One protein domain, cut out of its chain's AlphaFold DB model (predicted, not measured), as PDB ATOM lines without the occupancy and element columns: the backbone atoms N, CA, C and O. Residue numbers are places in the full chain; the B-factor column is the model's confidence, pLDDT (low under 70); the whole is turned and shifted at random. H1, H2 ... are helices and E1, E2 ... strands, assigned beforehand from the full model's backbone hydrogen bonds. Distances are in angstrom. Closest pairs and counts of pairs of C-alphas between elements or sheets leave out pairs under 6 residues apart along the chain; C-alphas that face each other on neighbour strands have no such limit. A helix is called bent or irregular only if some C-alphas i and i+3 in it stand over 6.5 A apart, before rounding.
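This is residues 6 to 196 of the 197 residues of the protein "Thymidylat_synt domain-containing protein" of Candidatus Bathyarchaeota archaeon (UniProt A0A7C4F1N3). A twisted four-stranded sheet, E3 to E6, is covered on one face by three helices, H3, H4 and the long H5, and no named helix is on its other face; H1 packs on H5 and H3 beyond them. At one side a small two-stranded hairpin, E1 and E2, is joined to H3 and H4, while at the opposite side H6 lies away from the other helices and H7 reaches outward from the first residues of H1, with residues 191 to 196 sticking out. The 191 printed residues hold seven named helices and six named strands, in the order H1 H2 H3 E1 E2 H4 E3 E4 E5 H5 E6 H6 H7, a mixed class of helices and strands. The larger sheet is mixed, ordered E3, E4, E5, E6; the whole is compact, with a radius of gyration of the C-alphas of 18.2 A and spans of 49 by 43 by 40 A.

In the larger sheet, E3, residues 67 to 69, E4, residues 85 to 93, and E5, residues 96 to 103, form a meander, each strand the antiparallel neighbour of the one before. N 68 and O 88 are 2.8 A apart between E3 and E4, and N 89 and O 100 are 2.8 A apart between E4 and E5, both within hydrogen-bond range. E6, residues 139 to 147, is parallel to E5 at 17 degrees, with N 101 and O 144 at 2.8 A, within hydrogen-bond range. E5, H5, residues 112 to 134, and E6 make a strand-helix-strand unit, two parallel neighbour strands with a helix between them, and its crossover is right-handed. H3, residues 33 to 38, H4, residues 49 to 59, and H5 are on the same face of this sheet, in two layers, helices on one face of a sheet. H3 has a height over the sheet of 9.1 A, and H4 one of 7.5 A. H4 runs along the strands, at 6 degrees to E3 on the local plane. H4 touches H5, which meets it with residues 126 to 134 alone, the closest C-alphas being those of Ala 58 and Thr 134, 5.9 A apart. The hub is H1, residues 6 to 17, which touches three helices. It touches H5 at a steep tilt of 42 degrees, the same way, the closest C-alphas being those of Val 12 and Ala 118 at 4.7 A. It touches H3 at a shallow tilt of 29 degrees, the closest C-alphas being those of Val 15 and His 34 at 5.0 A. H7, residues 179 to 195, touches H1 with residues 186 to 190 alone, the closest C-alphas being those of Ser 6 and Val 186 at 5.6 A. H2, residues 21 to 25, is close to H3 but not clearly touching it, with the C-alphas of Asp 21 and Glu 35, the closest, 6.0 A apart. E1, residues 40 to 42, and E2, residues 45 to 47, form an antiparallel hairpin, with N 40 and O 47 at 2.9 A, within hydrogen-bond range. H6, residues 154 to 169, touches no helix and is not on the larger sheet. Every O i to N i+4 pair is within hydrogen-bond range in H1, H2, H3, H4, H5 and H7, against 10 of 12 in H6.

H1 begins at C-alpha 6, (-62.037, 61.708, -22.283). H5, the longest helix, starts at C-alpha 112, (-74.827, 72.339, -17.577), and is 32.2 A from first to last C-alpha. E4, E5 and E6 are 23.4, 22.8 and 24.6 A long. H6 is 23.8 A long and irregular, with C-alphas 155 and 158 at 7.6 A. H7 is 24.7 A long and ends at C-alpha 195, (-54.058, 49.252, -26.926).

The two C-alphas farthest apart are those of Ser 44 and Glu 169, at 55.8 A. The printed part has no cut. The link from E3 to E4, residues 70 to 84, is long. Residues 168 to 174 stand free. The mean pLDDT of the printed part is 94.9, and residues 195 to 196 are under 70.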
ATOM      1  N   SER A   6     -63.030  60.919 -21.542       88.06
ATOM      2  CA  SER A   6     -62.037  61.708 -22.283       88.06
ATOM      3  C   SER A   6     -62.593  63.001 -22.888       88.06
ATOM      4  O   SER A   6     -61.902  64.012 -22.853       88.06
ATOM      5  N   GLN A   7     -63.842  63.017 -23.365       91.88
ATOM      6  CA  GLN A   7     -64.460  64.233 -23.915       91.88
ATOM      7  C   GLN A   7     -64.708  65.294 -22.839       91.88
ATOM      8  O   GLN A   7     -64.613  66.490 -23.107       91.88
ATOM      9  N   LEU A   8     -65.039  64.874 -21.612       92.31
ATOM     10  CA  LEU A   8     -65.162  65.814 -20.502       92.31
ATOM     11  C   LEU A   8     -63.797  66.383 -20.118       92.31
ATOM     12  O   LEU A   8     -63.701  67.582 -19.887       92.31
ATOM     13  N   GLU A   9     -62.758  65.549 -20.065       94.31
ATOM     14  CA  GLU A   9     -61.402  66.029 -19.778       94.31
ATOM     15  C   GLU A   9     -60.916  66.997 -20.862       94.31
ATOM     16  O   GLU A   9     -60.443  68.079 -20.536       94.31
ATOM     17  N   GLU A  10     -61.109  66.672 -22.140       95.00
ATOM     18  CA  GLU A  10     -60.803  67.569 -23.260       95.00
ATOM     19  C   GLU A  10     -61.515  68.919 -23.108       95.00
ATOM     20  O   GLU A  10     -60.883  69.968 -23.211       95.00
ATOM     21  N   TYR A  11     -62.802  68.910 -22.749       96.31
ATOM     22  CA  TYR A  11     -63.549  70.140 -22.495       96.31
ATOM     23  C   TYR A  11     -63.020  70.937 -21.290       96.31
ATOM     24  O   TYR A  11     -62.962  72.167 -21.324       96.31
ATOM     25  N   VAL A  12     -62.582  70.265 -20.220       96.81
ATOM     26  CA  VAL A  12     -61.920  70.931 -19.084       96.81
ATOM     27  C   VAL A  12     -60.630  71.609 -19.541       96.81
ATOM     28  O   VAL A  12     -60.386  72.760 -19.169       96.81
ATOM     29  N   GLN A  13     -59.823  70.931 -20.360       97.38
ATOM     30  CA  GLN A  13     -58.594  71.486 -20.925       97.38
ATOM     31  C   GLN A  13     -58.882  72.657 -21.874       97.38
ATOM     32  O   GLN A  13     -58.154  73.648 -21.853       97.38
ATOM     33  N   GLU A  14     -59.964  72.599 -22.651       97.75
ATOM     34  CA  GLU A  14     -60.411  73.707 -23.500       97.75
ATOM     35  C   GLU A  14     -60.720  74.949 -22.666       97.75
ATOM     36  O   GLU A  14     -60.192  76.019 -22.951       97.75
ATOM     37  N   VAL A  15     -61.516  74.808 -21.602       98.00
ATOM     38  CA  VAL A  15     -61.933  75.935 -20.752       98.00
ATOM     39  C   VAL A  15     -60.784  76.470 -19.893       98.00
ATOM     40  O   VAL A  15     -60.670  77.683 -19.713       98.00
ATOM     41  N   CYS A  16     -59.942  75.594 -19.340       98.00
ATOM     42  CA  CYS A  16     -58.910  75.991 -18.376       98.00
ATOM     43  C   CYS A  16     -57.583  76.394 -19.027       98.00
ATOM     44  O   CYS A  16     -56.905  77.271 -18.488       98.00
ATOM     45  N   ASN A  17     -57.220  75.754 -20.144       97.81
ATOM     46  CA  ASN A  17     -55.891  75.846 -20.756       97.81
ATOM     47  C   ASN A  17     -55.913  76.246 -22.240       97.81
ATOM     48  O   ASN A  17     -54.845  76.398 -22.830       97.81
ATOM     49  N   GLY A  18     -57.089  76.406 -22.855       97.56
ATOM     50  CA  GLY A  18     -57.196  76.967 -24.202       97.56
ATOM     51  C   GLY A  18     -56.678  76.057 -25.307       97.56
ATOM     52  O   GLY A  18     -56.199  76.552 -26.325       97.56
ATOM     53  N   ILE A  19     -56.771  74.729 -25.147       97.56
ATOM     54  CA  ILE A  19     -56.249  73.772 -26.145       97.56
ATOM     55  C   ILE A  19     -56.864  73.947 -27.550       97.56
ATOM     56  O   ILE A  19     -56.266  73.522 -28.536       97.56
ATOM     57  N   HIS A  20     -58.015  74.623 -27.653       97.19
ATOM     58  CA  HIS A  20     -58.700  74.944 -28.910       97.19
ATOM     59  C   HIS A  20     -58.692  76.436 -29.278       97.19
ATOM     60  O   HIS A  20     -59.352  76.825 -30.240       97.19
ATOM     61  N   ASP A  21     -57.920  77.291 -28.602       96.75
ATOM     62  CA  ASP A  21     -57.877  78.726 -28.938       96.75
ATOM     63  C   ASP A  21     -57.368  78.972 -30.369       96.75
ATOM     64  O   ASP A  21     -57.854  79.866 -31.065       96.75
ATOM     65  N   SER A  22     -56.485  78.104 -30.874       96.12
ATOM     66  CA  SER A  22     -56.028  78.141 -32.271       96.12
ATOM     67  C   SER A  22     -57.162  77.965 -33.294       96.12
ATOM     68  O   SER A  22     -57.036  78.392 -34.441       96.12
ATOM     69  N   TYR A  23     -58.294  77.359 -32.913       96.75
ATOM     70  CA  TYR A  23     -59.452  77.218 -33.801       96.75
ATOM     71  C   TYR A  23     -60.176  78.550 -33.978       96.75
ATOM     72  O   TYR A  23     -60.683  78.823 -35.065       96.75
ATOM     73  N   VAL A  24     -60.161  79.405 -32.953       94.69
ATOM     74  CA  VAL A  24     -60.670  80.779 -33.045       94.69
ATOM     75  C   VAL A  24     -59.766  81.612 -33.948       94.69
ATOM     76  O   VAL A  24     -60.247  82.311 -34.835       94.69
ATOM     77  N   GLU A  25     -58.448  81.493 -33.786       92.12
ATOM     78  CA  GLU A  25     -57.467  82.215 -34.610       92.12
ATOM     79  C   GLU A  25     -57.563  81.855 -36.095       92.12
ATOM     80  O   GLU A  25     -57.415  82.714 -36.962       92.12
ATOM     81  N   ARG A  26     -57.859  80.585 -36.386       96.00
ATOM     82  CA  ARG A  26     -58.062  80.072 -37.745       96.00
ATOM     83  C   ARG A  26     -59.465  80.345 -38.298       96.00
ATOM     84  O   ARG A  26     -59.738  79.956 -39.430       96.00
ATOM     85  N   GLY A  27     -60.354  80.968 -37.518       93.69
ATOM     86  CA  GLY A  27     -61.736  81.252 -37.913       93.69
ATOM     87  C   GLY A  27     -62.632  80.015 -38.031       93.69
ATOM     88  O   GLY A  27     -63.679  80.084 -38.664       93.69
ATOM     89  N   ILE A  28     -62.226  78.882 -37.447       96.06
ATOM     90  CA  ILE A  28     -63.014  77.642 -37.427       96.06
ATOM     91  C   ILE A  28     -64.160  77.784 -36.428       96.06
ATOM     92  O   ILE A  28     -65.289  77.407 -36.728       96.06
ATOM     93  N   TRP A  29     -63.869  78.336 -35.248       95.69
ATOM     94  CA  TRP A  29     -64.858  78.609 -34.205       95.69
ATOM     95  C   TRP A  29     -64.989  80.113 -33.955       95.69
ATOM     96  O   TRP A  29     -63.991  80.834 -34.024       95.69
ATOM     97  N   PRO A  30     -66.193  80.609 -33.615       94.69
ATOM     98  CA  PRO A  30     -66.398  82.030 -33.350       94.69
ATOM     99  C   PRO A  30     -65.748  82.494 -32.036       94.69
ATOM    100  O   PRO A  30     -65.415  83.672 -31.895       94.69
ATOM    101  N   TYR A  31     -65.603  81.596 -31.055       97.00
ATOM    102  CA  TYR A  31     -64.929  81.834 -29.777       97.00
ATOM    103  C   TYR A  31     -64.680  80.515 -29.029       97.00
ATOM    104  O   TYR A  31     -65.281  79.489 -29.339       97.00
ATOM    105  N   THR A  32     -63.854  80.588 -27.987       97.69
ATOM    106  CA  THR A  32     -63.792  79.628 -26.873       97.69
ATOM    107  C   THR A  32     -64.007  80.400 -25.571       97.69
ATOM    108  O   THR A  32     -63.765  81.611 -25.507       97.69
ATOM    109  N   TYR A  33     -64.463  79.743 -24.499       98.31
ATOM    110  CA  TYR A  33     -64.535  80.427 -23.200       98.31
ATOM    111  C   TYR A  33     -63.156  80.846 -22.698       98.31
ATOM    112  O   TYR A  33     -63.037  81.913 -22.102       98.31
ATOM    113  N   HIS A  34     -62.120  80.053 -22.974       98.50
ATOM    114  CA  HIS A  34     -60.759  80.405 -22.600       98.50
ATOM    115  C   HIS A  34     -60.280  81.677 -23.311       98.50
ATOM    116  O   HIS A  34     -59.858  82.602 -22.618       98.50
ATOM    117  N   GLU A  35     -60.455  81.804 -24.636       97.62
ATOM    118  CA  GLU A  35     -60.141  83.046 -25.363       97.62
ATOM    119  C   GLU A  35     -60.870  84.233 -24.741       97.62
ATOM    120  O   GLU A  35     -60.264  85.263 -24.459       97.62
ATOM    121  N   ARG A  36     -62.164  84.080 -24.448       98.00
ATOM    122  CA  ARG A  36     -62.947  85.157 -23.846       98.00
ATOM    123  C   ARG A  36     -62.490  85.509 -22.430       98.00
ATOM    124  O   ARG A  36     -62.571  86.669 -22.056       98.00
ATOM    125  N   LEU A  37     -62.003  84.571 -21.628       98.62
ATOM    126  CA  LEU A  37     -61.608  84.847 -20.242       98.62
ATOM    127  C   LEU A  37     -60.140  85.286 -20.102       98.62
ATOM    128  O   LEU A  37     -59.839  86.109 -19.239       98.62
ATOM    129  N   ARG A  38     -59.236  84.760 -20.934       98.31
ATOM    130  CA  ARG A  38     -57.774  84.923 -20.814       98.31
ATOM    131  C   ARG A  38     -57.153  85.776 -21.917       98.31
ATOM    132  O   ARG A  38     -56.074  86.322 -21.727       98.31
ATOM    133  N   SER A  39     -57.847  85.920 -23.040       97.38
ATOM    134  CA  SER A  39     -57.361  86.627 -24.225       97.38
ATOM    135  C   SER A  39     -58.440  87.552 -24.790       97.38
ATOM    136  O   SER A  39     -58.641  87.618 -26.002       97.38
ATOM    137  N   TYR A  40     -59.163  88.275 -23.926       97.62
ATOM    138  CA  TYR A  40     -60.291  89.104 -24.346       97.62
ATOM    139  C   TYR A  40     -59.801  90.287 -25.191       97.62
ATOM    140  O   TYR A  40     -59.273  91.269 -24.669       97.62
ATOM    141  N   LYS A  41     -59.969  90.185 -26.512       94.81
ATOM    142  CA  LYS A  41     -59.536  91.216 -27.469       94.81
ATOM    143  C   LYS A  41     -60.508  92.399 -27.524       94.81
ATOM    144  O   LYS A  41     -61.695  92.202 -27.809       94.81
ATOM    145  N   TYR A  42     -59.986  93.609 -27.341       91.25
ATOM    146  CA  TYR A  42     -60.672  94.886 -27.552       91.25
ATOM    147  C   TYR A  42     -59.718  95.882 -28.223       91.25
ATOM    148  O   TYR A  42     -58.674  96.219 -27.673       91.25
ATOM    149  N   CYS A  43     -60.072  96.364 -29.418       90.75
ATOM    150  CA  CYS A  43     -59.195  97.211 -30.237       90.75
ATOM    151  C   CYS A  43     -57.800  96.571 -30.416       90.75
ATOM    152  O   CYS A  43     -57.706  95.456 -30.925       90.75
ATOM    153  N   SER A  44     -56.734  97.268 -30.021       92.62
ATOM    154  CA  SER A  44     -55.351  96.780 -30.055       92.62
ATOM    155  C   SER A  44     -54.914  96.084 -28.761       92.62
ATOM    156  O   SER A  44     -53.745  95.729 -28.632       92.62
ATOM    157  N   GLU A  45     -55.815  95.915 -27.794       95.12
ATOM    158  CA  GLU A  45     -55.519  95.343 -26.483       95.12
ATOM    159  C   GLU A  45     -56.071  93.921 -26.347       95.12
ATOM    160  O   GLU A  45     -57.137  93.576 -26.866       95.12
ATOM    161  N   THR A  46     -55.341  93.103 -25.592       96.88
ATOM    162  CA  THR A  46     -55.757  91.763 -25.173       96.88
ATOM    163  C   THR A  46     -55.732  91.723 -23.653       96.88
ATOM    164  O   THR A  46     -54.706  92.019 -23.043       96.88
ATOM    165  N   ILE A  47     -56.861  91.367 -23.045       98.06
ATOM    166  CA  ILE A  47     -57.043  91.404 -21.595       98.06
ATOM    167  C   ILE A  47     -57.155  89.975 -21.056       98.06
ATOM    168  O   ILE A  47     -58.106  89.260 -21.380       98.06
ATOM    169  N   ASP A  48     -56.227  89.588 -20.175       98.50
ATOM    170  CA  ASP A  48     -56.388  88.405 -19.321       98.50
ATOM    171  C   ASP A  48     -57.197  88.792 -18.075       98.50
ATOM    172  O   ASP A  48     -56.692  89.376 -17.110       98.50
ATOM    173  N   GLN A  49     -58.497  88.500 -18.118       98.69
ATOM    174  CA  GLN A  49     -59.424  88.855 -17.047       98.69
ATOM    175  C   GLN A  49     -59.248  87.952 -15.818       98.69
ATOM    176  O   GLN A  49     -59.519  88.390 -14.697       98.69
ATOM    177  N   VAL A  50     -58.770  86.715 -15.995       98.69
ATOM    178  CA  VAL A  50     -58.512  85.788 -14.882       98.69
ATOM    179  C   VAL A  50     -57.248  86.191 -14.131       98.69
ATOM    180  O   VAL A  50     -57.272  86.224 -12.901       98.69
ATOM    181  N   ASP A  51     -56.174  86.584 -14.824       98.56
ATOM    182  CA  ASP A  51     -54.997  87.160 -14.160       98.56
ATOM    183  C   ASP A  51     -55.349  88.472 -13.442       98.56
ATOM    184  O   ASP A  51     -54.930  88.683 -12.301       98.56
ATOM    185  N   TYR A  52     -56.190  89.326 -14.042       98.50
ATOM    186  CA  TYR A  52     -56.731  90.500 -13.347       98.50
ATOM    187  C   TYR A  52     -57.464  90.117 -12.051       98.50
ATOM    188  O   TYR A  52     -57.196  90.714 -11.007       98.50
ATOM    189  N   ILE A  53     -58.356  89.118 -12.084       98.75
ATOM    190  CA  ILE A  53     -59.054  88.603 -10.893       98.75
ATOM    191  C   ILE A  53     -58.047  88.153  -9.829       98.75
ATOM    192  O   ILE A  53     -58.168  88.556  -8.670       98.75
ATOM    193  N   VAL A  54     -57.054  87.349 -10.217       98.62
ATOM    194  CA  VAL A  54     -56.022  86.822  -9.315       98.62
ATOM    195  C   VAL A  54     -55.246  87.963  -8.662       98.62
ATOM    196  O   VAL A  54     -55.165  88.021  -7.436       98.62
ATOM    197  N   ARG A  55     -54.721  88.913  -9.447       98.56
ATOM    198  CA  ARG A  55     -54.018  90.091  -8.911       98.56
ATOM    199  C   ARG A  55     -54.914  90.886  -7.971       98.56
ATOM    200  O   ARG A  55     -54.506  91.228  -6.863       98.56
ATOM    201  N   LYS A  56     -56.166  91.119  -8.374       98.56
ATOM    202  CA  LYS A  56     -57.107  91.923  -7.597       98.56
ATOM    203  C   LYS A  56     -57.428  91.305  -6.241       98.56
ATOM    204  O   LYS A  56     -57.529  92.033  -5.254       98.56
ATOM    205  N   LEU A  57     -57.628  89.991  -6.199       98.56
ATOM    206  CA  LEU A  57     -57.950  89.266  -4.972       98.56
ATOM    207  C   LEU A  57     -56.710  88.978  -4.117       98.56
ATOM    208  O   LEU A  57     -56.855  88.871  -2.905       98.56
ATOM    209  N   ALA A  58     -55.511  88.918  -4.702       98.00
ATOM    210  CA  ALA A  58     -54.269  88.862  -3.933       98.00
ATOM    211  C   ALA A  58     -54.032  90.165  -3.147       98.00
ATOM    212  O   ALA A  58     -53.656  90.118  -1.980       98.00
ATOM    213  N   GLU A  59     -54.310  91.322  -3.757       97.81
ATOM    214  CA  GLU A  59     -54.220  92.632  -3.092       97.81
ATOM    215  C   GLU A  59     -55.372  92.881  -2.109       97.81
ATOM    216  O   GLU A  59     -55.177  93.394  -1.008       97.81
ATOM    217  N   ALA A  60     -56.600  92.557  -2.521       97.50
ATOM    218  CA  ALA A  60     -57.813  92.827  -1.759       97.50
ATOM    219  C   ALA A  60     -58.781  91.632  -1.843       97.50
ATOM    220  O   ALA A  60     -59.726  91.662  -2.640       97.50
ATOM    221  N   PRO A  61     -58.613  90.603  -0.989       96.19
ATOM    222  CA  PRO A  61     -59.405  89.366  -1.041       96.19
ATOM    223  C   PRO A  61     -60.923  89.591  -0.928       96.19
ATOM    224  O   PRO A  61     -61.730  88.877  -1.522       96.19
ATOM    225  N   TYR A  62     -61.330  90.640  -0.210       94.00
ATOM    226  CA  TYR A  62     -62.728  91.023  -0.005       94.00
ATOM    227  C   TYR A  62     -63.316  91.885  -1.136       94.00
ATOM    228  O   TYR A  62     -64.476  92.302  -1.027       94.00
ATOM    229  N   SER A  63     -62.537  92.190  -2.182       97.06
ATOM    230  CA  SER A  63     -62.948  93.037  -3.303       97.06
ATOM    231  C   SER A  63     -64.260  92.553  -3.917       97.06
ATOM    232  O   SER A  63     -64.457  91.373  -4.179       97.06
ATOM    233  N   ARG A  64     -65.158  93.500  -4.205       96.81
ATOM    234  CA  ARG A  64     -66.425  93.243  -4.911       96.81
ATOM    235  C   ARG A  64     -66.292  93.396  -6.433       96.81
ATOM    236  O   ARG A  64     -67.292  93.341  -7.136       96.81
ATOM    237  N   ARG A  65     -65.074  93.646  -6.934       97.88
ATOM    238  CA  ARG A  65     -64.784  94.060  -8.324       97.88
ATOM    239  C   ARG A  65     -63.982  93.028  -9.130       97.88
ATOM    240  O   ARG A  65     -63.533  93.350 -10.228       97.88
ATOM    241  N   ALA A  66     -63.748  91.837  -8.582       98.56
ATOM    242  CA  ALA A  66     -63.063  90.760  -9.288       98.56
ATOM    243  C   ALA A  66     -64.082  89.996 -10.146       98.56
ATOM    244  O   ALA A  66     -64.876  89.207  -9.638       98.56
ATOM    245  N   GLN A  67     -64.102  90.300 -11.442       98.62
ATOM    246  CA  GLN A  67     -65.007  89.678 -12.402       98.62
ATOM    247  C   GLN A  67     -64.387  89.613 -13.796       98.62
ATOM    248  O   GLN A  67     -63.509  90.412 -14.119       98.62
ATOM    249  N   ALA A  68     -64.907  88.701 -14.606       98.69
ATOM    250  CA  ALA A  68     -64.632  88.555 -16.024       98.69
ATOM    251  C   ALA A  68     -65.952  88.418 -16.789       98.69
ATOM    252  O   ALA A  68     -66.935  87.906 -16.245       98.69
ATOM    253  N   ILE A  69     -65.971  88.848 -18.048       98.62
ATOM    254  CA  ILE A  69     -67.111  88.693 -18.955       98.62
ATOM    255  C   ILE A  69     -66.693  88.011 -20.249       98.62
ATOM    256  O   ILE A  69     -65.541  88.065 -20.662       98.62
ATOM    257  N   THR A  70     -67.646  87.397 -20.928       98.38
ATOM    258  CA  THR A  70     -67.416  86.739 -22.225       98.38
ATOM    259  C   THR A  70     -68.069  87.483 -23.383       98.38
ATOM    260  O   THR A  70     -67.591  87.389 -24.515       98.38
ATOM    261  N   TRP A  71     -69.132  88.241 -23.106       97.88
ATOM    262  CA  TRP A  71     -69.908  88.950 -24.113       97.88
ATOM    263  C   TRP A  71     -69.115  90.117 -24.713       97.88
ATOM    264  O   TRP A  71     -68.593  90.962 -23.986       97.88
ATOM    265  N   LYS A  72     -69.049  90.188 -26.042       97.25
ATOM    266  CA  LYS A  72     -68.508  91.289 -26.848       97.25
ATOM    267  C   LYS A  72     -69.671  91.930 -27.613       97.25
ATOM    268  O   LYS A  72     -70.096  91.374 -28.628       97.25
ATOM    269  N   PRO A  73     -70.169  93.112 -27.198       96.44
ATOM    270  CA  PRO A  73     -71.298  93.780 -27.858       96.44
ATOM    271  C   PRO A  73     -71.113  94.030 -29.363       96.44
ATOM    272  O   PRO A  73     -72.093  94.104 -30.097       96.44
ATOM    273  N   TRP A  74     -69.869  94.153 -29.834       94.62
ATOM    274  CA  TRP A  74     -69.543  94.377 -31.248       94.62
ATOM    275  C   TRP A  74     -69.407  93.089 -32.082       94.62
ATOM    276  O   TRP A  74     -69.287  93.186 -33.303       94.62
ATOM    277  N   VAL A  75     -69.429  91.905 -31.455       94.56
ATOM    278  CA  VAL A  75     -69.290  90.597 -32.128       94.56
ATOM    279  C   VAL A  75     -70.543  89.753 -31.943       94.56
ATOM    280  O   VAL A  75     -71.164  89.328 -32.913       94.56
ATOM    281  N   ASP A  76     -70.931  89.531 -30.691       96.88
ATOM    282  CA  ASP A  76     -71.820  88.432 -30.321       96.88
ATOM    283  C   ASP A  76     -73.288  88.592 -30.763       96.88
ATOM    284  O   ASP A  76     -73.942  87.578 -30.984       96.88
ATOM    285  N   PRO A  77     -73.830  89.804 -31.000       96.50
ATOM    286  CA  PRO A  77     -75.142  89.934 -31.639       96.50
ATOM    287  C   PRO A  77     -75.215  89.418 -33.086       96.50
ATOM    288  O   PRO A  77     -76.305  89.366 -33.647       96.50
ATOM    289  N   ARG A  78     -74.075  89.115 -33.724       95.00
ATOM    290  CA  ARG A  78     -73.983  88.743 -35.149       95.00
ATOM    291  C   ARG A  78     -73.574  87.286 -35.376       95.00
ATOM    292  O   ARG A  78     -73.447  86.883 -36.527       95.00
ATOM    293  N   ILE A  79     -73.324  86.529 -34.311       93.81
ATOM    294  CA  ILE A  79     -72.970  85.106 -34.387       93.81
ATOM    295  C   ILE A  79     -74.194  84.259 -34.034       93.81
ATOM    296  O   ILE A  79     -74.995  84.660 -33.192       93.81
ATOM    297  N   GLU A  80     -74.336  83.108 -34.690       92.88
ATOM    298  CA  GLU A  80     -75.482  82.201 -34.525       92.88
ATOM    299  C   GLU A  80     -75.577  81.655 -33.094       92.88
ATOM    300  O   GLU A  80     -76.626  81.744 -32.457       92.88
ATOM    301  N   ASP A  81     -74.442  81.213 -32.547       92.44
ATOM    302  CA  ASP A  81     -74.341  80.628 -31.212       92.44
ATOM    303  C   ASP A  81     -73.456  81.475 -30.290       92.44
ATOM    304  O   ASP A  81     -72.291  81.139 -30.073       92.44
ATOM    305  N   PRO A  82     -73.941  82.595 -29.722       96.38
ATOM    306  CA  PRO A  82     -73.089  83.437 -28.896       96.38
ATOM    307  C   PRO A  82     -72.775  82.822 -27.523       96.38
ATOM    308  O   PRO A  82     -73.468  81.897 -27.090       96.38
ATOM    309  N   PRO A  83     -71.780  83.343 -26.775       97.50
ATOM    310  CA  PRO A  83     -71.442  82.854 -25.438       97.50
ATOM    311  C   PRO A  83     -72.670  82.736 -24.539       97.50
ATOM    312  O   PRO A  83     -73.436  83.690 -24.422       97.50
ATOM    313  N   CYS A  84     -72.881  81.573 -23.919       97.94
ATOM    314  CA  CYS A  84     -73.963  81.364 -22.952       97.94
ATOM    315  C   CYS A  84     -73.570  81.865 -21.559       97.94
ATOM    316  O   CYS A  84     -74.341  82.598 -20.932       97.94
ATOM    317  N   LEU A  85     -72.353  81.540 -21.106       98.56
ATOM    318  CA  LEU A  85     -71.720  82.200 -19.960       98.56
ATOM    319  C   LEU A  85     -71.630  83.688 -20.276       98.56
ATOM    320  O   LEU A  85     -71.231  84.000 -21.389       98.56
ATOM    321  N   GLN A  86     -72.006  84.570 -19.351       98.50
ATOM    322  CA  GLN A  86     -71.940  86.031 -19.499       98.50
ATOM    323  C   GLN A  86     -70.908  86.654 -18.565       98.50
ATOM    324  O   GLN A  86     -70.177  87.558 -18.966       98.50
ATOM    325  N   ARG A  87     -70.866  86.184 -17.313       98.69
ATOM    326  CA  ARG A  87     -70.021  86.741 -16.254       98.69
ATOM    327  C   ARG A  87     -69.521  85.646 -15.325       98.69
ATOM    328  O   ARG A  87     -70.294  84.762 -14.964       98.69
ATOM    329  N   VAL A  88     -68.274  85.777 -14.889       98.81
ATOM    330  CA  VAL A  88     -67.696  85.072 -13.741       98.81
ATOM    331  C   VAL A  88     -67.329  86.127 -12.701       98.81
ATOM    332  O   VAL A  88     -66.595  87.061 -13.017       98.81
ATOM    333  N   TRP A  89     -67.847  86.024 -11.483       98.81
ATOM    334  CA  TRP A  89     -67.533  86.915 -10.362       98.81
ATOM    335  C   TRP A  89     -66.936  86.100  -9.224       98.81
ATOM    336  O   TRP A  89     -67.443  85.026  -8.907       98.81
ATOM    337  N   LEU A  90     -65.850  86.585  -8.625       98.75
ATOM    338  CA  LEU A  90     -65.153  85.861  -7.567       98.75
ATOM    339  C   LEU A  90     -64.885  86.750  -6.366       98.75
ATOM    340  O   LEU A  90     -64.655  87.956  -6.488       98.75
ATOM    341  N   ARG A  91     -64.861  86.126  -5.192       98.31
ATOM    342  CA  ARG A  91     -64.523  86.794  -3.939       98.31
ATOM    343  C   ARG A  91     -63.958  85.799  -2.945       98.31
ATOM    344  O   ARG A  91     -64.436  84.674  -2.856       98.31
ATOM    345  N   VAL A  92     -62.982  86.229  -2.154       98.38
ATOM    346  CA  VAL A  92     -62.496  85.432  -1.029       98.38
ATOM    347  C   VAL A  92     -63.282  85.817   0.223       98.38
ATOM    348  O   VAL A  92     -63.365  86.994   0.590       98.38
ATOM    349  N   TYR A  93     -63.866  84.819   0.880       95.69
ATOM    350  CA  TYR A  93     -64.528  84.944   2.174       95.69
ATOM    351  C   TYR A  93     -63.916  83.936   3.145       95.69
ATOM    352  O   TYR A  93     -63.907  82.739   2.872       95.69
ATOM    353  N   GLY A  94     -63.353  84.412   4.260       94.62
ATOM    354  CA  GLY A  94     -62.468  83.567   5.066       94.62
ATOM    355  C   GLY A  94     -61.327  83.040   4.192       94.62
ATOM    356  O   GLY A  94     -60.699  83.832   3.489       94.62
ATOM    357  N   ASP A  95     -61.082  81.734   4.227       96.31
ATOM    358  CA  ASP A  95     -60.090  81.023   3.402       96.31
ATOM    359  C   ASP A  95     -60.709  80.362   2.156       96.31
ATOM    360  O   ASP A  95     -60.099  79.500   1.529       96.31
ATOM    361  N   SER A  96     -61.932  80.747   1.782       98.12
ATOM    362  CA  SER A  96     -62.676  80.126   0.686       98.12
ATOM    363  C   SER A  96     -62.902  81.100  -0.467       98.12
ATOM    364  O   SER A  96     -63.381  82.219  -0.278       98.12
ATOM    365  N   LEU A  97     -62.572  80.667  -1.683       98.75
ATOM    366  CA  LEU A  97     -62.846  81.399  -2.915       98.75
ATOM    367  C   LEU A  97     -64.254  81.063  -3.406       98.75
ATOM    368  O   LEU A  97     -64.465  79.992  -3.968       98.75
ATOM    369  N   LEU A  98     -65.202  81.975  -3.224       98.56
ATOM    370  CA  LEU A  98     -66.532  81.882  -3.816       98.56
ATOM    371  C   LEU A  98     -66.466  82.277  -5.294       98.56
ATOM    372  O   LEU A  98     -65.788  83.250  -5.647       98.56
ATOM    373  N   MET A  99     -67.191  81.547  -6.140       98.81
ATOM    374  CA  MET A  99     -67.359  81.881  -7.552       98.81
ATOM    375  C   MET A  99     -68.834  81.858  -7.958       98.81
ATOM    376  O   MET A  99     -69.514  80.852  -7.805       98.81
ATOM    377  N   GLU A 100     -69.315  82.955  -8.530       98.75
ATOM    378  CA  GLU A 100     -70.628  83.053  -9.164       98.75
ATOM    379  C   GLU A 100     -70.461  83.111 -10.681       98.75
ATOM    380  O   GLU A 100     -69.613  83.839 -11.203       98.75
ATOM    381  N   THR A 101     -71.312  82.388 -11.401       98.75
ATOM    382  CA  THR A 101     -71.424  82.487 -12.855       98.75
ATOM    383  C   THR A 101     -72.829  82.882 -13.264       98.75
ATOM    384  O   THR A 101     -73.805  82.413 -12.688       98.75
ATOM    385  N   CYS A 102     -72.927  83.761 -14.259       98.69
ATOM    386  CA  CYS A 102     -74.194  84.214 -14.822       98.69
ATOM    387  C   CYS A 102     -74.326  83.717 -16.261       98.69
ATOM    388  O   CYS A 102     -73.431  83.959 -17.075       98.69
ATOM    389  N   TRP A 103     -75.438  83.060 -16.580       98.62
ATOM    390  CA  TRP A 103     -75.724  82.450 -17.877       98.62
ATOM    391  C   TRP A 103     -76.989  83.048 -18.488       98.62
ATOM    392  O   TRP A 103     -78.047  83.033 -17.861       98.62
ATOM    393  N   ARG A 104     -76.922  83.502 -19.745       97.88
ATOM    394  CA  ARG A 104     -78.120  83.984 -20.464       97.88
ATOM    395  C   ARG A 104     -79.037  82.835 -20.905       97.88
ATOM    396  O   ARG A 104     -80.241  83.013 -21.043       97.88
ATOM    397  N   SER A 105     -78.452  81.664 -21.155       96.62
ATOM    398  CA  SER A 105     -79.112  80.464 -21.670       96.62
ATOM    399  C   SER A 105     -78.338  79.234 -21.206       96.62
ATOM    400  O   SER A 105     -77.103  79.246 -21.207       96.62
ATOM    401  N   ARG A 106     -79.042  78.193 -20.763       96.25
ATOM    402  CA  ARG A 106     -78.430  77.040 -20.107       96.25
ATOM    403  C   ARG A 106     -79.217  75.758 -20.383       96.25
ATOM    404  O   ARG A 106     -80.258  75.525 -19.775       96.25
ATOM    405  N   ASP A 107     -78.670  74.916 -21.259       96.56
ATOM    406  CA  ASP A 107     -79.159  73.549 -21.476       96.56
ATOM    407  C   ASP A 107     -78.783  72.673 -20.272       96.56
ATOM    408  O   ASP A 107     -77.603  72.370 -20.038       96.56
ATOM    409  N   ALA A 108     -79.794  72.263 -19.509       95.75
ATOM    410  CA  ALA A 108     -79.642  71.466 -18.299       95.75
ATOM    411  C   ALA A 108     -79.150  70.030 -18.557       95.75
ATOM    412  O   ALA A 108     -78.464  69.457 -17.711       95.75
ATOM    413  N   MET A 109     -79.468  69.439 -19.714       93.50
ATOM    414  CA  MET A 109     -79.239  68.013 -19.992       93.50
ATOM    415  C   MET A 109     -77.940  67.729 -20.745       93.50
ATOM    416  O   MET A 109     -77.339  66.654 -20.587       93.50
ATOM    417  N   LYS A 110     -77.507  68.656 -21.599       90.69
ATOM    418  CA  LYS A 110     -76.321  68.467 -22.444       90.69
ATOM    419  C   LYS A 110     -75.124  69.270 -21.968       90.69
ATOM    420  O   LYS A 110     -74.019  68.738 -22.013       90.69
ATOM    421  N   ALA A 111     -75.334  70.494 -21.486       93.06
ATOM    422  CA  ALA A 111     -74.240  71.436 -21.272       93.06
ATOM    423  C   ALA A 111     -73.956  71.728 -19.793       93.06
ATOM    424  O   ALA A 111     -72.789  71.864 -19.422       93.06
ATOM    425  N   ALA A 112     -74.982  71.834 -18.942       95.75
ATOM    426  CA  ALA A 112     -74.827  72.339 -17.577       95.75
ATOM    427  C   ALA A 112     -73.774  71.568 -16.770       95.75
ATOM    428  O   ALA A 112     -72.851  72.180 -16.245       95.75
ATOM    429  N   PHE A 113     -73.839  70.234 -16.758       93.94
ATOM    430  CA  PHE A 113     -72.869  69.405 -16.038       93.94
ATOM    431  C   PHE A 113     -71.414  69.667 -16.461       93.94
ATOM    432  O   PHE A 113     -70.566  69.917 -15.606       93.94
ATOM    433  N   MET A 114     -71.128  69.658 -17.770       94.44
ATOM    434  CA  MET A 114     -69.766  69.858 -18.281       94.44
ATOM    435  C   MET A 114     -69.233  71.244 -17.912       94.44
ATOM    436  O   MET A 114     -68.099  71.375 -17.462       94.44
ATOM    437  N   ASN A 115     -70.077  72.268 -18.052       97.12
ATOM    438  CA  ASN A 115     -69.732  73.637 -17.692       97.12
ATOM    439  C   ASN A 115     -69.471  73.791 -16.189       97.12
ATOM    440  O   ASN A 115     -68.458  74.373 -15.819       97.12
ATOM    441  N   ILE A 116     -70.360  73.278 -15.326       97.25
ATOM    442  CA  ILE A 116     -70.194  73.327 -13.861       97.25
ATOM    443  C   ILE A 116     -68.872  72.665 -13.470       97.25
ATOM    444  O   ILE A 116     -68.103  73.213 -12.679       97.25
ATOM    445  N   TYR A 117     -68.579  71.502 -14.051       96.50
ATOM    446  CA  TYR A 117     -67.343  70.794 -13.764       96.50
ATOM    447  C   TYR A 117     -66.113  71.593 -14.218       96.50
ATOM    448  O   TYR A 117     -65.246  71.892 -13.404       96.50
ATOM    449  N   ALA A 118     -66.064  72.031 -15.478       97.75
ATOM    450  CA  ALA A 118     -64.939  72.810 -15.999       97.75
ATOM    451  C   ALA A 118     -64.709  74.118 -15.222       97.75
ATOM    452  O   ALA A 118     -63.570  74.480 -14.925       97.75
ATOM    453  N   LEU A 119     -65.779  74.805 -14.823       98.44
ATOM    454  CA  LEU A 119     -65.684  76.049 -14.067       98.44
ATOM    455  C   LEU A 119     -65.253  75.828 -12.619       98.44
ATOM    456  O   LEU A 119     -64.442  76.596 -12.116       98.44
ATOM    457  N   THR A 120     -65.700  74.769 -11.947       98.19
ATOM    458  CA  THR A 120     -65.197  74.462 -10.595       98.19
ATOM    459  C   THR A 120     -63.728  74.013 -10.611       98.19
ATOM    460  O   THR A 120     -62.989  74.302  -9.668       98.19
ATOM    461  N   ILE A 121     -63.242  73.418 -11.711       98.31
ATOM    462  CA  ILE A 121     -61.797  73.233 -11.935       98.31
ATOM    463  C   ILE A 121     -61.087  74.582 -12.136       98.31
ATOM    464  O   ILE A 121     -60.052  74.814 -11.512       98.31
ATOM    465  N   LEU A 122     -61.650  75.509 -12.918       98.69
ATOM    466  CA  LEU A 122     -61.103  76.866 -13.048       98.69
ATOM    467  C   LEU A 122     -61.049  77.597 -11.692       98.69
ATOM    468  O   LEU A 122     -60.022  78.182 -11.355       98.69
ATOM    469  N   GLN A 123     -62.114  77.523 -10.888       98.75
ATOM    470  CA  GLN A 123     -62.171  78.067  -9.525       98.75
ATOM    471  C   GLN A 123     -61.044  77.505  -8.663       98.75
ATOM    472  O   GLN A 123     -60.369  78.253  -7.957       98.75
ATOM    473  N   LYS A 124     -60.807  76.193  -8.750       98.56
ATOM    474  CA  LYS A 124     -59.694  75.543  -8.064       98.56
ATOM    475  C   LYS A 124     -58.342  76.084  -8.507       98.56
ATOM    476  O   LYS A 124     -57.547  76.447  -7.646       98.56
ATOM    477  N   ASN A 125     -58.109  76.215  -9.809       98.56
ATOM    478  CA  ASN A 125     -56.856  76.762 -10.329       98.56
ATOM    479  C   ASN A 125     -56.623  78.206  -9.842       98.56
ATOM    480  O   ASN A 125     -55.508  78.559  -9.458       98.56
ATOM    481  N   VAL A 126     -57.675  79.034  -9.791       98.75
ATOM    482  CA  VAL A 126     -57.597  80.401  -9.250       98.75
ATOM    483  C   VAL A 126     -57.293  80.397  -7.748       98.75
ATOM    484  O   VAL A 126     -56.463  81.184  -7.299       98.75
ATOM    485  N   ALA A 127     -57.922  79.517  -6.963       98.69
ATOM    486  CA  ALA A 127     -57.667  79.396  -5.526       98.69
ATOM    487  C   ALA A 127     -56.219  78.963  -5.230       98.69
ATOM    488  O   ALA A 127     -55.561  79.531  -4.354       98.69
ATOM    489  N   GLU A 128     -55.692  78.007  -5.999       98.62
ATOM    490  CA  GLU A 128     -54.297  77.568  -5.908       98.62
ATOM    491  C   GLU A 128     -53.322  78.699  -6.255       98.62
ATOM    492  O   GLU A 128     -52.338  78.911  -5.545       98.62
ATOM    493  N   GLU A 129     -53.598  79.463  -7.312       98.56
ATOM    494  CA  GLU A 129     -52.759  80.594  -7.705       98.56
ATOM    495  C   GLU A 129     -52.794  81.729  -6.670       98.56
ATOM    496  O   GLU A 129     -51.751  82.274  -6.300       98.56
ATOM    497  N   LEU A 130     -53.972  82.046  -6.127       98.31
ATOM    498  CA  LEU A 130     -54.098  82.988  -5.014       98.31
ATOM    499  C   LEU A 130     -53.317  82.518  -3.788       98.31
ATOM    500  O   LEU A 130     -52.656  83.330  -3.140       98.31
ATOM    501  N   SER A 131     -53.350  81.218  -3.494       98.50
ATOM    502  CA  SER A 131     -52.605  80.657  -2.368       98.50
ATOM    503  C   SER A 131     -51.104  80.862  -2.525       98.50
ATOM    504  O   SER A 131     -50.438  81.320  -1.596       98.50
ATOM    505  N   LYS A 132     -50.574  80.602  -3.727       98.25
ATOM    506  CA  LYS A 132     -49.158  80.826  -4.049       98.25
ATOM    507  C   LYS A 132     -48.763  82.294  -3.897       98.25
ATOM    508  O   LYS A 132     -47.726  82.585  -3.311       98.25
ATOM    509  N   ARG A 133     -49.584  83.218  -4.405       97.50
ATOM    510  CA  ARG A 133     -49.275  84.659  -4.395       97.50
ATOM    511  C   ARG A 133     -49.387  85.302  -3.019       97.50
ATOM    512  O   ARG A 133     -48.654  86.241  -2.729       97.50
ATOM    513  N   THR A 134     -50.315  84.831  -2.191       96.44
ATOM    514  CA  THR A 134     -50.590  85.428  -0.875       96.44
ATOM    515  C   THR A 134     -49.862  84.729   0.273       96.44
ATOM    516  O   THR A 134     -49.813  85.276   1.371       96.44
ATOM    517  N   GLY A 135     -49.328  83.520   0.055       96.81
ATOM    518  CA  GLY A 135     -48.768  82.674   1.118       96.81
ATOM    519  C   GLY A 135     -49.823  82.127   2.089       96.81
ATOM    520  O   GLY A 135     -49.477  81.549   3.117       96.81
ATOM    521  N   ARG A 136     -51.110  82.313   1.778       95.88
ATOM    522  CA  ARG A 136     -52.255  81.909   2.591       95.88
ATOM    523  C   ARG A 136     -53.007  80.796   1.879       95.88
ATOM    524  O   ARG A 136     -53.331  80.938   0.710       95.88
ATOM    525  N   THR A 137     -53.339  79.717   2.580       98.06
ATOM    526  CA  THR A 137     -54.133  78.629   1.995       98.06
ATOM    527  C   THR A 137     -55.544  79.116   1.674       98.06
ATOM    528  O   THR A 137     -56.335  79.360   2.579       98.06
ATOM    529  N   ILE A 138     -55.857  79.240   0.387       98.31
ATOM    530  CA  ILE A 138     -57.186  79.556  -0.131       98.31
ATOM    531  C   ILE A 138     -57.703  78.320  -0.862       98.31
ATOM    532  O   ILE A 138     -57.064  77.807  -1.780       98.31
ATOM    533  N   VAL A 139     -58.875  77.840  -0.461       98.31
ATOM    534  CA  VAL A 139     -59.517  76.656  -1.042       98.31
ATOM    535  C   VAL A 139     -60.729  77.050  -1.889       98.31
ATOM    536  O   VAL A 139     -61.309  78.117  -1.670       98.31
ATOM    537  N   PRO A 140     -61.154  76.215  -2.854       98.12
ATOM    538  CA  PRO A 140     -62.433  76.411  -3.530       98.12
ATOM    539  C   PRO A 140     -63.568  76.456  -2.503       98.12
ATOM    540  O   PRO A 140     -63.674  75.572  -1.655       98.12
ATOM    541  N   GLY A 141     -64.380  77.507  -2.566       98.06
ATOM    542  CA  GLY A 141     -65.595  77.660  -1.774       98.06
ATOM    543  C   GLY A 141     -66.846  77.350  -2.588       98.06
ATOM    544  O   GLY A 141     -66.820  76.577  -3.545       98.06
ATOM    545  N   GLU A 142     -67.947  77.997  -2.221       98.19
ATOM    546  CA  GLU A 142     -69.229  77.855  -2.908       98.19
ATOM    547  C   GLU A 142     -69.140  78.262  -4.387       98.19
ATOM    548  O   GLU A 142     -68.509  79.262  -4.748       98.19
ATOM    549  N   TYR A 143     -69.807  77.479  -5.233       98.50
ATOM    550  CA  TYR A 143     -70.048  77.799  -6.633       98.50
ATOM    551  C   TYR A 143     -71.536  78.091  -6.829       98.50
ATOM    552  O   TYR A 143     -72.384  77.251  -6.527       98.50
ATOM    553  N   VAL A 144     -71.849  79.279  -7.345       98.38
ATOM    554  CA  VAL A 144     -73.218  79.733  -7.609       98.38
ATOM    555  C   VAL A 144     -73.445  79.782  -9.120       98.38
ATOM    556  O   VAL A 144     -72.759  80.509  -9.840       98.38
ATOM    557  N   ASP A 145     -74.419  79.013  -9.605       97.75
ATOM    558  CA  ASP A 145     -74.842  78.993 -11.010       97.75
ATOM    559  C   ASP A 145     -76.145  79.782 -11.159       97.75
ATOM    560  O   ASP A 145     -77.227  79.303 -10.816       97.75
ATOM    561  N   PHE A 146     -76.041  81.022 -11.631       98.25
ATOM    562  CA  PHE A 146     -77.193  81.868 -11.906       98.25
ATOM    563  C   PHE A 146     -77.534  81.812 -13.396       98.25
ATOM    564  O   PHE A 146     -76.740  82.219 -14.241       98.25
ATOM    565  N   SER A 147     -78.736  81.350 -13.730       98.06
ATOM    566  CA  SER A 147     -79.179  81.178 -15.116       98.06
ATOM    567  C   SER A 147     -80.461  81.966 -15.392       98.06
ATOM    568  O   SER A 147     -81.456  81.786 -14.698       98.06
ATOM    569  N   ASN A 148     -80.463  82.814 -16.428       98.06
ATOM    570  CA  ASN A 148     -81.662  83.540 -16.864       98.06
ATOM    571  C   ASN A 148     -82.697  82.612 -17.510       98.06
ATOM    572  O   ASN A 148     -83.890  82.755 -17.265       98.06
ATOM    573  N   SER A 149     -82.235  81.669 -18.335       97.69
ATOM    574  CA  SER A 149     -83.068  80.646 -18.970       97.69
ATOM    575  C   SER A 149     -82.431  79.278 -18.769       97.69
ATOM    576  O   SER A 149     -81.522  78.889 -19.507       97.69
ATOM    577  N   TYR A 150     -82.897  78.561 -17.746       97.50
ATOM    578  CA  TYR A 150     -82.492  77.186 -17.471       97.50
ATOM    579  C   TYR A 150     -83.547  76.226 -18.004       97.50
ATOM    580  O   TYR A 150     -84.683  76.233 -17.532       97.50
ATOM    581  N   HIS A 151     -83.194  75.447 -19.024       97.12
ATOM    582  CA  HIS A 151     -84.179  74.728 -19.823       97.12
ATOM    583  C   HIS A 151     -83.714  73.329 -20.222       97.12
ATOM    584  O   HIS A 151     -82.528  72.995 -20.208       97.12
ATOM    585  N   ILE A 152     -84.698  72.516 -20.596       97.44
ATOM    586  CA  ILE A 152     -84.529  71.197 -21.194       97.44
ATOM    587  C   ILE A 152     -85.247  71.244 -22.540       97.44
ATOM    588  O   ILE A 152     -86.398  71.672 -22.605       97.44
ATOM    589  N   TYR A 153     -84.578  70.819 -23.609       95.06
ATOM    590  CA  TYR A 153     -85.225  70.650 -24.908       95.06
ATOM    591  C   TYR A 153     -86.153  69.436 -24.883       95.06
ATOM    592  O   TYR A 153     -85.804  68.406 -24.310       95.06
ATOM    593  N   GLU A 154     -87.298  69.525 -25.560       96.81
ATOM    594  CA  GLU A 154     -88.290  68.441 -25.633       96.81
ATOM    595  C   GLU A 154     -87.674  67.109 -26.081       96.81
ATOM    596  O   GLU A 154     -87.932  66.060 -25.496       96.81
ATOM    597  N   THR A 155     -86.737  67.164 -27.033       96.69
ATOM    598  CA  THR A 155     -85.977  66.002 -27.526       96.69
ATOM    599  C   THR A 155     -85.175  65.260 -26.448       96.69
ATOM    600  O   THR A 155     -84.677  64.164 -26.695       96.69
ATOM    601  N   ASP A 156     -84.981  65.860 -25.271       96.06
ATOM    602  CA  ASP A 156     -84.258  65.280 -24.140       96.06
ATOM    603  C   ASP A 156     -85.158  64.998 -22.920       96.06
ATOM    604  O   ASP A 156     -84.637  64.590 -21.880       96.06
ATOM    605  N   PHE A 157     -86.488  65.143 -23.029       96.44
ATOM    606  CA  PHE A 157     -87.422  64.876 -21.922       96.44
ATOM    607  C   PHE A 157     -87.342  63.434 -21.421       96.44
ATOM    608  O   PHE A 157     -87.136  63.218 -20.230       96.44
ATOM    609  N   GLU A 158     -87.364  62.444 -22.315       96.88
ATOM    610  CA  GLU A 158     -87.233  61.032 -21.924       96.88
ATOM    611  C   GLU A 158     -85.904  60.765 -21.186       96.88
ATOM    612  O   GLU A 158     -85.837  60.028 -20.199       96.88
ATOM    613  N   LYS A 159     -84.811  61.410 -21.615       94.25
ATOM    614  CA  LYS A 159     -83.510  61.294 -20.935       94.25
ATOM    615  C   LYS A 159     -83.544  61.937 -19.551       94.25
ATOM    616  O   LYS A 159     -82.919  61.406 -18.630       94.25
ATOM    617  N   ALA A 160     -84.235  63.066 -19.408       95.12
ATOM    618  CA  ALA A 160     -84.409  63.751 -18.134       95.12
ATOM    619  C   ALA A 160     -85.237  62.902 -17.157       95.12
ATOM    620  O   ALA A 160     -84.811  62.693 -16.021       95.12
ATOM    621  N   GLU A 161     -86.351  62.325 -17.608       95.56
ATOM    622  CA  GLU A 161     -87.183  61.421 -16.803       95.56
ATOM    623  C   GLU A 161     -86.391  60.205 -16.313       95.56
ATOM    624  O   GLU A 161     -86.381  59.895 -15.117       95.56
ATOM    625  N   ASN A 162     -85.637  59.568 -17.212       93.75
ATOM    626  CA  ASN A 162     -84.773  58.442 -16.871       93.75
ATOM    627  C   ASN A 162     -83.666  58.827 -15.875       93.75
ATOM    628  O   ASN A 162     -83.333  58.049 -14.976       93.75
ATOM    629  N   LEU A 163     -83.090  60.028 -15.998       90.94
ATOM    630  CA  LEU A 163     -82.118  60.540 -15.032       90.94
ATOM    631  C   LEU A 163     -82.751  60.714 -13.645       90.94
ATOM    632  O   LEU A 163     -82.173  60.254 -12.658       90.94
ATOM    633  N   VAL A 164     -83.944  61.313 -13.569       92.50
ATOM    634  CA  VAL A 164     -84.672  61.501 -12.305       92.50
ATOM    635  C   VAL A 164     -85.031  60.156 -11.680       92.50
ATOM    636  O   VAL A 164     -84.802  59.970 -10.484       92.50
ATOM    637  N   LYS A 165     -85.528  59.194 -12.464       93.81
ATOM    638  CA  LYS A 165     -85.854  57.849 -11.974       93.81
ATOM    639  C   LYS A 165     -84.634  57.174 -11.339       93.81
ATOM    640  O   LYS A 165     -84.668  56.846 -10.155       93.81
ATOM    641  N   ARG A 166     -83.515  57.099 -12.070       89.12
ATOM    642  CA  ARG A 166     -82.256  56.529 -11.549       89.12
ATOM    643  C   ARG A 166     -81.744  57.261 -10.311       89.12
ATOM    644  O   ARG A 166     -81.170  56.641  -9.422       89.12
ATOM    645  N   SER A 167     -81.956  58.577 -10.230       89.69
ATOM    646  CA  SER A 167     -81.518  59.363  -9.072       89.69
ATOM    647  C   SER A 167     -82.244  59.003  -7.772       89.69
ATOM    648  O   SER A 167     -81.678  59.195  -6.698       89.69
ATOM    649  N   LYS A 168     -83.466  58.464  -7.870       89.94
ATOM    650  CA  LYS A 168     -84.270  58.002  -6.728       89.94
ATOM    651  C   LYS A 168     -83.954  56.559  -6.335       89.94
ATOM    652  O   LYS A 168     -84.103  56.203  -5.175       89.94
ATOM    653  N   GLU A 169     -83.532  55.742  -7.296       91.50
ATOM    654  CA  GLU A 169     -83.292  54.304  -7.112       91.50
ATOM    655  C   GLU A 169     -81.874  53.982  -6.618       91.50
ATOM    656  O   GLU A 169     -81.634  52.896  -6.098       91.50
ATOM    657  N   SER A 170     -80.915  54.896  -6.781       85.44
ATOM    658  CA  SER A 170     -79.520  54.672  -6.391       85.44
ATOM    659  C   SER A 170     -78.985  55.780  -5.487       85.44
ATOM    660  O   SER A 170     -79.240  56.971  -5.701       85.44
ATOM    661  N   GLY A 171     -78.185  55.384  -4.495       87.56
ATOM    662  CA  GLY A 171     -77.513  56.305  -3.583       87.56
ATOM    663  C   GLY A 171     -76.575  57.275  -4.308       87.56
ATOM    664  O   GLY A 171     -76.174  57.047  -5.447       87.56
ATOM    665  N   TRP A 172     -76.236  58.380  -3.646       85.56
ATOM    666  CA  TRP A 172     -75.291  59.372  -4.171       85.56
ATOM    667  C   TRP A 172     -73.939  58.739  -4.532       85.56
ATOM    668  O   TRP A 172     -73.471  58.892  -5.658       85.56
ATOM    669  N   GLU A 173     -73.388  57.930  -3.625       86.94
ATOM    670  CA  GLU A 173     -72.054  57.329  -3.751       86.94
ATOM    671  C   GLU A 173     -71.873  56.460  -5.002       86.94
ATOM    672  O   GLU A 173     -70.782  56.373  -5.555       86.94
ATOM    673  N   THR A 174     -72.943  55.832  -5.496       84.75
ATOM    674  CA  THR A 174     -72.880  54.984  -6.696       84.75
ATOM    675  C   THR A 174     -73.022  55.782  -7.994       84.75
ATOM    676  O   THR A 174     -72.936  55.211  -9.079       84.75
ATOM    677  N   ARG A 175     -73.304  57.087  -7.900       83.31
ATOM    678  CA  ARG A 175     -73.612  57.981  -9.028       83.31
ATOM    679  C   ARG A 175     -72.660  59.168  -9.140       83.31
ATOM    680  O   ARG A 175     -72.793  59.956 -10.074       83.31
ATOM    681  N   SER A 176     -71.737  59.318  -8.198       87.19
ATOM    682  CA  SER A 176     -70.780  60.416  -8.148       87.19
ATOM    683  C   SER A 176     -69.353  59.894  -8.111       87.19
ATOM    684  O   SER A 176     -69.076  58.858  -7.513       87.19
ATOM    685  N   TRP A 177     -68.437  60.668  -8.682       89.44
ATOM    686  CA  TRP A 177     -67.005  60.459  -8.525       89.44
ATOM    687  C   TRP A 177     -66.371  61.717  -7.959       89.44
ATOM    688  O   TRP A 177     -66.715  62.833  -8.353       89.44
ATOM    689  N   SER A 178     -65.391  61.538  -7.080       91.31
ATOM    690  CA  SER A 178     -64.421  62.592  -6.811       91.31
ATOM    691  C   SER A 178     -63.627  62.908  -8.084       91.31
ATOM    692  O   SER A 178     -63.414  62.043  -8.938       91.31
ATOM    693  N   THR A 179     -63.102  64.130  -8.188       89.56
ATOM    694  CA  THR A 179     -62.196  64.518  -9.283       89.56
ATOM    695  C   THR A 179     -60.998  63.572  -9.405       89.56
ATOM    696  O   THR A 179     -60.550  63.294 -10.513       89.56
ATOM    697  N   GLY A 180     -60.486  63.049  -8.284       90.94
ATOM    698  CA  GLY A 180     -59.397  62.068  -8.286       90.94
ATOM    699  C   GLY A 180     -59.797  60.761  -8.973       90.94
ATOM    700  O   GLY A 180     -59.114  60.325  -9.895       90.94
ATOM    701  N   GLN A 181     -60.943  60.187  -8.588       91.38
ATOM    702  CA  GLN A 181     -61.488  58.983  -9.229       91.38
ATOM    703  C   GLN A 181     -61.754  59.209 -10.719       91.38
ATOM    704  O   GLN A 181     -61.375  58.376 -11.538       91.38
ATOM    705  N   PHE A 182     -62.357  60.348 -11.078       90.56
ATOM    706  CA  PHE A 182     -62.606  60.703 -12.475       90.56
ATOM    707  C   PHE A 182     -61.313  60.703 -13.303       90.56
ATOM    708  O   PHE A 182     -61.261  60.057 -14.347       90.56
ATOM    709  N   LYS A 183     -60.246  61.353 -12.818       89.12
ATOM    710  CA  LYS A 183     -58.955  61.390 -13.523       89.12
ATOM    711  C   LYS A 183     -58.366  59.995 -13.728       89.12
ATOM    712  O   LYS A 183     -57.948  59.670 -14.836       89.12
ATOM    713  N   SER A 184     -58.399  59.146 -12.702       91.19
ATOM    714  CA  SER A 184     -57.937  57.759 -12.829       91.19
ATOM    715  C   SER A 184     -58.727  56.973 -13.881       91.19
ATOM    716  O   SER A 184     -58.136  56.212 -14.645       91.19
ATOM    717  N   LEU A 185     -60.046  57.178 -13.971       90.12
ATOM    718  CA  LEU A 185     -60.884  56.530 -14.985       90.12
ATOM    719  C   LEU A 185     -60.564  57.015 -16.408       90.12
ATOM    720  O   LEU A 185     -60.496  56.197 -17.325       90.12
ATOM    721  N   VAL A 186     -60.315  58.315 -16.599       89.19
ATOM    722  CA  VAL A 186     -59.902  58.877 -17.900       89.19
ATOM    723  C   VAL A 186     -58.568  58.285 -18.364       89.19
ATOM    724  O   VAL A 186     -58.421  57.912 -19.532       89.19
ATOM    725  N   GLU A 187     -57.595  58.145 -17.460       88.56
ATOM    726  CA  GLU A 187     -56.305  57.523 -17.779       88.56
ATOM    727  C   GLU A 187     -56.466  56.066 -18.224       88.56
ATOM    728  O   GLU A 187     -55.837  55.641 -19.198       88.56
ATOM    729  N   MET A 188     -57.326  55.303 -17.543       87.50
ATOM    730  CA  MET A 188     -57.640  53.923 -17.921       87.50
ATOM    731  C   MET A 188     -58.324  53.853 -19.293       87.50
ATOM    732  O   MET A 188     -57.881  53.080 -20.143       87.50
ATOM    733  N   GLU A 189     -59.340  54.690 -19.542       87.00
ATOM    734  CA  GLU A 189     -60.043  54.768 -20.834       87.00
ATOM    735  C   GLU A 189     -59.059  55.056 -21.983       87.00
ATOM    736  O   GLU A 189     -59.082  54.391 -23.020       87.00
ATOM    737  N   THR A 190     -58.129  55.988 -21.764       84.25
ATOM    738  CA  THR A 190     -57.115  56.375 -22.757       84.25
ATOM    739  C   THR A 190     -56.128  55.238 -23.047       84.25
ATOM    740  O   THR A 190     -55.746  55.024 -24.197       84.25
ATOM    741  N   ARG A 191     -55.708  54.482 -22.020       81.94
ATOM    742  CA  ARG A 191     -54.809  53.325 -22.191       81.94
ATOM    743  C   ARG A 191     -55.471  52.207 -22.992       81.94
ATOM    744  O   ARG A 191     -54.834  51.658 -23.886       81.94
ATOM    745  N   VAL A 192     -56.740  51.904 -22.711       79.25
ATOM    746  CA  VAL A 192     -57.505  50.877 -23.442       79.25
ATOM    747  C   VAL A 192     -57.670  51.260 -24.912       79.25
ATOM    748  O   VAL A 192     -57.459  50.421 -25.787       79.25
ATOM    749  N   GLN A 193     -57.972  52.529 -25.204       74.88
ATOM    750  CA  GLN A 193     -58.080  53.005 -26.586       74.88
ATOM    751  C   GLN A 193     -56.757  52.867 -27.345       74.88
ATOM    752  O   GLN A 193     -56.761  52.383 -28.471       74.88
ATOM    753  N   LYS A 194     -55.621  53.214 -26.725       72.12
ATOM    754  CA  LYS A 194     -54.293  53.071 -27.348       72.12
ATOM    755  C   LYS A 194     -53.867  51.621 -27.578       72.12
ATOM    756  O   LYS A 194     -53.084  51.379 -28.479       72.12
ATOM    757  N   ALA A 195     -54.345  50.680 -26.765       67.12
ATOM    758  CA  ALA A 195     -54.058  49.252 -26.926       67.12
ATOM    759  C   ALA A 195     -54.955  48.562 -27.973       67.12
ATOM    760  O   ALA A 195     -54.715  47.408 -28.313       67.12
ATOM    761  N   SER A 196     -56.002  49.247 -28.443       62.69
ATOM    762  CA  SER A 196     -56.977  48.734 -29.418       62.69
ATOM    763  C   SER A 196     -56.727  49.243 -30.847       62.69
ATOM    764  O   SER A 196     -57.555  49.004 -31.726       62.69
TER     765      SER A 196